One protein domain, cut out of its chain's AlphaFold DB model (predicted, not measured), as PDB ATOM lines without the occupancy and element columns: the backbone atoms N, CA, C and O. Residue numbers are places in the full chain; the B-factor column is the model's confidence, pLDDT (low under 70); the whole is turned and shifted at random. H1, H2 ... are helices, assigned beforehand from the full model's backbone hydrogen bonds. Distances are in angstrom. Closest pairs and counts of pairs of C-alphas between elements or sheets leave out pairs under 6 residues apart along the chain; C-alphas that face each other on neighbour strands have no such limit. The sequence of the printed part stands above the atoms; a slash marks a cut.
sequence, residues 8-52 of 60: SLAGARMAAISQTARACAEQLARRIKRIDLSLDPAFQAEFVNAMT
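What this domain is: This is residues 8 to 52 of the 60 residues of the protein "DUF4445 domain-containing protein" of Candidatus Hydrogenedentes bacterium (UniProt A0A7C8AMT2). Two helices, H1 and H2, meet near their ends as a V, and from the other end of H2 a long thin link leads away to a short third helix, H3, which sits alone at the far end. There is no common core: residues 26 to 52, the last part of H2, the link and H3 among them, stick out from the V. The printed part has 45 residues with three named helices, in the order H1, H2, H3, and no named strand; the class is all helix. The whole is extended and flat, with a radius of gyration of the C-alphas of 16.9 A and spans of 44 by 22 by 10 A.

How they stand to each other: H1, residues 8 to 17, and H2, residues 19 to 31, touch only at the corner by their tight link, and H2 touches H1 with residues 21 to 25 alone. Their closest C-alphas, those of Ala 15 and Arg 22, are 4.5 A apart. They run opposite ways at a steep tilt of 49 degrees, with centres 11.9 A apart. H3, residues 43 to 50, touches no helix: it is apart from H1 and from H2. In H1, H2 and H3 every O i to N i+4 pair is within hydrogen-bond range.

Where its parts are: H1 begins at C-alpha 8, at (-0.611, -2.908, 13.736), and measures 14.8 A from first to last C-alpha. H2, the longest helix with 13 residues, measures 18.7 A and ends at C-alpha 31, at (-6.567, -20.197, 12.744). H3 measures 10.5 A and ends at C-alpha 50, at (-24.731, 0.948, 4.507).

The domain as a whole: The C-alphas farthest apart, those of Gln 19 and Thr 52, are 45.3 A apart. The link from H2 to H3 is long, with 11 residues. Residues 26 to 52 stand free, of which 26 to 31 belong to H2 and 43 to 50 to H3. The printed part has no cut. The mean pLDDT of the printed part is 96.5, and no printed residue is under 70.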
ATOM      1  N   SER A   8      -1.647  -2.373  14.631       97.88
ATOM      2  CA  SER A   8      -0.611  -2.908  13.736       97.88
ATOM      3  C   SER A   8       0.790  -2.585  14.263       97.88
ATOM      4  O   SER A   8       1.594  -3.487  14.505       97.88
ATOM      5  N   LEU A   9       1.059  -1.308  14.561       98.38
ATOM      6  CA  LEU A   9       2.346  -0.882  15.113       98.38
ATOM      7  C   LEU A   9       2.578  -1.442  16.522       98.38
ATOM      8  O   LEU A   9       3.681  -1.890  16.834       98.38
ATOM      9  N   ALA A  10       1.548  -1.430  17.374       98.19
ATOM     10  CA  ALA A  10       1.647  -1.985  18.721       98.19
ATOM     11  C   ALA A  10       2.013  -3.480  18.684       98.19
ATOM     12  O   ALA A  10       2.974  -3.896  19.333       98.19
ATOM     13  N   GLY A  11       1.317  -4.265  17.857       98.25
ATOM     14  CA  GLY A  11       1.586  -5.688  17.661       98.25
ATOM     15  C   GLY A  11       2.975  -5.954  17.080       98.25
ATOM     16  O   GLY A  11       3.679  -6.836  17.568       98.25
ATOM     17  N   ALA A  12       3.419  -5.151  16.108       98.44
ATOM     18  CA  ALA A  12       4.762  -5.263  15.539       98.44
ATOM     19  C   ALA A  12       5.853  -5.044  16.599       98.44
ATOM     20  O   ALA A  12       6.791  -5.836  16.697       98.44
ATOM     21  N   ARG A  13       5.707  -4.017  17.451       98.44
ATOM     22  CA  ARG A  13       6.639  -3.764  18.562       98.44
ATOM     23  C   ARG A  13       6.655  -4.919  19.563       98.44
ATOM     24  O   ARG A  13       7.732  -5.332  19.978       98.44
ATOM     25  N   MET A  14       5.488  -5.463  19.914       98.44
ATOM     26  CA  MET A  14       5.385  -6.622  20.810       98.44
ATOM     27  C   MET A  14       6.091  -7.849  20.226       98.44
ATOM     28  O   MET A  14       6.908  -8.475  20.900       98.44
ATOM     29  N   ALA A  15       5.819  -8.172  18.962       98.56
ATOM     30  CA  ALA A  15       6.434  -9.303  18.283       98.56
ATOM     31  C   ALA A  15       7.944  -9.112  18.083       98.56
ATOM     32  O   ALA A  15       8.665 -10.103  18.029       98.56
ATOM     33  N   ALA A  16       8.442  -7.875  17.969       98.50
ATOM     34  CA  ALA A  16       9.870  -7.582  17.827       98.50
ATOM     35  C   ALA A  16      10.683  -7.971  19.073       98.50
ATOM     36  O   ALA A  16      11.798  -8.466  18.926       98.50
ATOM     37  N   ILE A  17      10.116  -7.795  20.272       98.56
ATOM     38  CA  ILE A  17      10.830  -7.985  21.548       98.56
ATOM     39  C   ILE A  17      10.431  -9.254  22.316       98.56
ATOM     40  O   ILE A  17      11.057  -9.576  23.320       98.56
ATOM     41  N   SER A  18       9.394  -9.978  21.880       98.81
ATOM     42  CA  SER A  18       8.888 -11.167  22.575       98.81
ATOM     43  C   SER A  18       8.648 -12.334  21.621       98.81
ATOM     44  O   SER A  18       7.772 -12.289  20.753       98.81
ATOM     45  N   GLN A  19       9.395 -13.422  21.835       98.62
ATOM     46  CA  GLN A  19       9.222 -14.674  21.090       98.62
ATOM     47  C   GLN A  19       7.848 -15.301  21.358       98.62
ATOM     48  O   GLN A  19       7.208 -15.790  20.432       98.62
ATOM     49  N   THR A  20       7.344 -15.209  22.592       98.69
ATOM     50  CA  THR A  20       5.998 -15.676  22.950       98.69
ATOM     51  C   THR A  20       4.915 -14.899  22.206       98.69
ATOM     52  O   THR A  20       3.990 -15.498  21.663       98.69
ATOM     53  N   ALA A  21       5.035 -13.567  22.128       98.56
ATOM     54  CA  ALA A  21       4.081 -12.745  21.381       98.56
ATOM     55  C   ALA A  21       4.109 -13.075  19.881       98.56
ATOM     56  O   ALA A  21       3.056 -13.169  19.251       98.56
ATOM     57  N   ARG A  22       5.302 -13.310  19.322       98.62
ATOM     58  CA  ARG A  22       5.463 -13.733  17.927       98.62
ATOM     59  C   ARG A  22       4.822 -15.098  17.662       98.62
ATOM     60  O   ARG A  22       4.007 -15.208  16.750       98.62
ATOM     61  N   ALA A  23       5.094 -16.097  18.501       98.69
ATOM     62  CA  ALA A  23       4.483 -17.423  18.388       98.69
ATOM     63  C   ALA A  23       2.948 -17.370  18.504       98.69
ATOM     64  O   ALA A  23       2.244 -18.053  17.758       98.69
ATOM     65  N   CYS A  24       2.418 -16.524  19.393       98.44
ATOM     66  CA  CYS A  24       0.981 -16.287  19.518       98.44
ATOM     67  C   CYS A  24       0.386 -15.702  18.226       98.44
ATOM     68  O   CYS A  24      -0.614 -16.218  17.721       98.44
ATOM     69  N   ALA A  25       1.023 -14.681  17.641       98.25
ATOM     70  CA  ALA A  25       0.580 -14.087  16.380       98.25
ATOM     71  C   ALA A  25       0.565 -15.111  15.230       98.25
ATOM     72  O   ALA A  25      -0.392 -15.166  14.461       98.25
ATOM     73  N   GLU A  26       1.577 -15.976  15.146       98.44
ATOM     74  CA  GLU A  26       1.639 -17.048  14.147       98.44
ATOM     75  C   GLU A  26       0.546 -18.108  14.345       98.44
ATOM     76  O   GLU A  26      -0.078 -18.559  13.382       98.44
ATOM     77  N   GLN A  27       0.288 -18.515  15.593       98.50
ATOM     78  CA  GLN A  27      -0.804 -19.438  15.910       98.50
ATOM     79  C   GLN A  27      -2.167 -18.837  15.564       98.50
ATOM     80  O   GLN A  27      -3.031 -19.549  15.050       98.50
ATOM     81  N   LEU A  28      -2.355 -17.541  15.818       97.88
ATOM     82  CA  LEU A  28      -3.571 -16.830  15.451       97.88
ATOM     83  C   LEU A  28      -3.740 -16.799  13.929       97.88
ATOM     84  O   LEU A  28      -4.792 -17.196  13.437       97.88
ATOM     85  N   ALA A  29      -2.693 -16.426  13.187       97.81
ATOM     86  CA  ALA A  29      -2.718 -16.383  11.725       97.81
ATOM     87  C   ALA A  29      -3.146 -17.724  11.107       97.81
ATOM     88  O   ALA A  29      -3.989 -17.744  10.215       97.81
ATOM     89  N   ARG A  30      -2.650 -18.852  11.638       98.12
ATOM     90  CA  ARG A  30      -3.033 -20.202  11.177       98.12
ATOM     91  C   ARG A  30      -4.503 -20.559  11.412       98.12
ATOM     92  O   ARG A  30      -5.017 -21.453  10.751       98.12
ATOM     93  N   ARG A  31      -5.171 -19.910  12.367       97.81
ATOM     94  CA  ARG A  31      -6.567 -20.197  12.744       97.81
ATOM     95  C   ARG A  31      -7.573 -19.256  12.083       97.81
ATOM     96  O   ARG A  31      -8.770 -19.526  12.146       97.81
ATOM     97  N   ILE A  32      -7.118 -18.155  11.485       97.44
ATOM     98  CA  ILE A  32      -7.997 -17.187  10.829       97.44
ATOM     99  C   ILE A  32      -8.565 -17.801   9.547       97.44
ATOM    100  O   ILE A  32      -7.834 -18.177   8.633       97.44
ATOM    101  N   LYS A  33      -9.896 -17.849   9.456       97.06
ATOM    102  CA  LYS A  33     -10.607 -18.160   8.216       97.06
ATOM    103  C   LYS A  33     -10.815 -16.869   7.425       97.06
ATOM    104  O   LYS A  33     -11.519 -15.974   7.886       97.06
ATOM    105  N   ARG A  34     -10.237 -16.782   6.226       94.38
ATOM    106  CA  ARG A  34     -10.515 -15.685   5.288       94.38
ATOM    107  C   ARG A  34     -11.900 -15.883   4.672       94.38
ATOM    108  O   ARG A  34     -12.178 -16.950   4.129       94.38
ATOM    109  N   ILE A  35     -12.743 -14.857   4.744       93.94
ATOM    110  CA  ILE A  35     -14.015 -14.792   4.017       93.94
ATOM    111  C   ILE A  35     -13.813 -13.881   2.812       93.94
ATOM    112  O   ILE A  35     -13.246 -12.797   2.944       93.94
ATOM    113  N   ASP A  36     -14.228 -14.348   1.638       95.00
ATOM    114  CA  ASP A  36     -14.134 -13.582   0.402       95.00
ATOM    115  C   ASP A  36     -15.473 -12.921   0.095       95.00
ATOM    116  O   ASP A  36     -16.386 -13.555  -0.428       95.00
ATOM    117  N   LEU A  37     -15.588 -11.645   0.450       95.94
ATOM    118  CA  LEU A  37     -16.823 -10.883   0.276       95.94
ATOM    119  C   LEU A  37     -17.159 -10.632  -1.202       95.94
ATOM    120  O   LEU A  37     -18.310 -10.370  -1.520       95.94
ATOM    121  N   SER A  38     -16.186 -10.753  -2.113       94.31
ATOM    122  CA  SER A  38     -16.444 -10.611  -3.553       94.31
ATOM    123  C   SER A  38     -17.248 -11.775  -4.139       94.31
ATOM    124  O   SER A  38     -17.880 -11.623  -5.181       94.31
ATOM    125  N   LEU A  39     -17.228 -12.932  -3.467       94.06
ATOM    126  CA  LEU A  39     -17.967 -14.129  -3.863       94.06
ATOM    127  C   LEU A  39     -19.337 -14.227  -3.189       94.06
ATOM    128  O   LEU A  39     -20.088 -15.146  -3.508       94.06
ATOM    129  N   ASP A  40     -19.648 -13.332  -2.251       95.06
ATOM    130  CA  ASP A  40     -20.933 -13.304  -1.564       95.06
ATOM    131  C   ASP A  40     -21.922 -12.425  -2.351       95.06
ATOM    132  O   ASP A  40     -21.766 -11.199  -2.375       95.06
ATOM    133  N   PRO A  41     -22.963 -13.007  -2.980       91.94
ATOM    134  CA  PRO A  41     -23.932 -12.241  -3.758       91.94
ATOM    135  C   PRO A  41     -24.703 -11.206  -2.928       91.94
ATOM    136  O   PRO A  41     -25.199 -10.228  -3.485       91.94
ATOM    137  N   ALA A  42     -24.811 -11.397  -1.608       95.12
ATOM    138  CA  ALA A  42     -25.508 -10.468  -0.722       95.12
ATOM    139  C   ALA A  42     -24.651  -9.248  -0.352       95.12
ATOM    140  O   ALA A  42     -25.196  -8.201  -0.000       95.12
ATOM    141  N   PHE A  43     -23.320  -9.337  -0.471       95.94
ATOM    142  CA  PHE A  43     -22.418  -8.284  -0.006       95.94
ATOM    143  C   PHE A  43     -22.661  -6.940  -0.701       95.94
ATOM    144  O   PHE A  43     -22.631  -5.893  -0.055       95.94
ATOM    145  N   GLN A  44     -22.952  -6.953  -2.005       94.38
ATOM    146  CA  GLN A  44     -23.242  -5.725  -2.745       94.38
ATOM    147  C   GLN A  44     -24.497  -5.018  -2.212       94.38
ATOM    148  O   GLN A  44     -24.497  -3.794  -2.086       94.38
ATOM    149  N   ALA A  45     -25.553  -5.772  -1.890       94.31
ATOM    150  CA  ALA A  45     -26.784  -5.205  -1.349       94.31
ATOM    151  C   ALA A  45     -26.543  -4.574   0.034       94.31
ATOM    152  O   ALA A  45     -26.937  -3.432   0.263       94.31
ATOM    153  N   GLU A  46     -25.820  -5.271   0.915       94.81
ATOM    154  CA  GLU A  46     -25.449  -4.756   2.240       94.81
ATOM    155  C   GLU A  46     -24.590  -3.489   2.155       94.81
ATOM    156  O   GLU A  46     -24.831  -2.512   2.866       94.81
ATOM    157  N   PHE A  47     -23.619  -3.467   1.242       94.38
ATOM    158  CA  PHE A  47     -22.769  -2.301   1.024       94.38
ATOM    159  C   PHE A  47     -23.574  -1.067   0.595       94.38
ATOM    160  O   PHE A  47     -23.368   0.013   1.145       94.38
ATOM    161  N   VAL A  48     -24.516  -1.222  -0.344       93.81
ATOM    162  CA  VAL A  48     -25.394  -0.125  -0.788       93.81
ATOM    163  C   VAL A  48     -26.287   0.363   0.353       93.81
ATOM    164  O   VAL A  48     -26.412   1.570   0.554       93.81
ATOM    165  N   ASN A  49     -26.862  -0.548   1.140       92.75
ATOM    166  CA  ASN A  49     -27.683  -0.176   2.294       92.75
ATOM    167  C   ASN A  49     -26.879   0.653   3.313       92.75
ATOM    168  O   ASN A  49     -27.363   1.679   3.796       92.75
ATOM    169  N   ALA A  50     -25.627   0.267   3.573       93.69
ATOM    170  CA  ALA A  50     -24.731   0.948   4.507       93.69
ATOM    171  C   ALA A  50     -24.208   2.317   4.023       93.69
ATOM    172  O   ALA A  50     -23.639   3.064   4.817       93.69
ATOM    173  N   MET A  51     -24.391   2.671   2.745       92.94
ATOM    174  CA  MET A  51     -24.028   3.999   2.223       92.94
ATOM    175  C   MET A  51     -25.012   5.097   2.626       92.94
ATOM    176  O   MET A  51     -24.698   6.283   2.503       92.94
ATOM    177  N   THR A  52     -26.204   4.727   3.091       90.19
ATOM    178  CA  THR A  52     -27.188   5.707   3.540       90.19
ATOM    179  C   THR A  52     -26.799   6.210   4.922       90.19
ATOM    180  O   THR A  52     -26.632   5.426   5.856       90.19
TER     181      THR A  52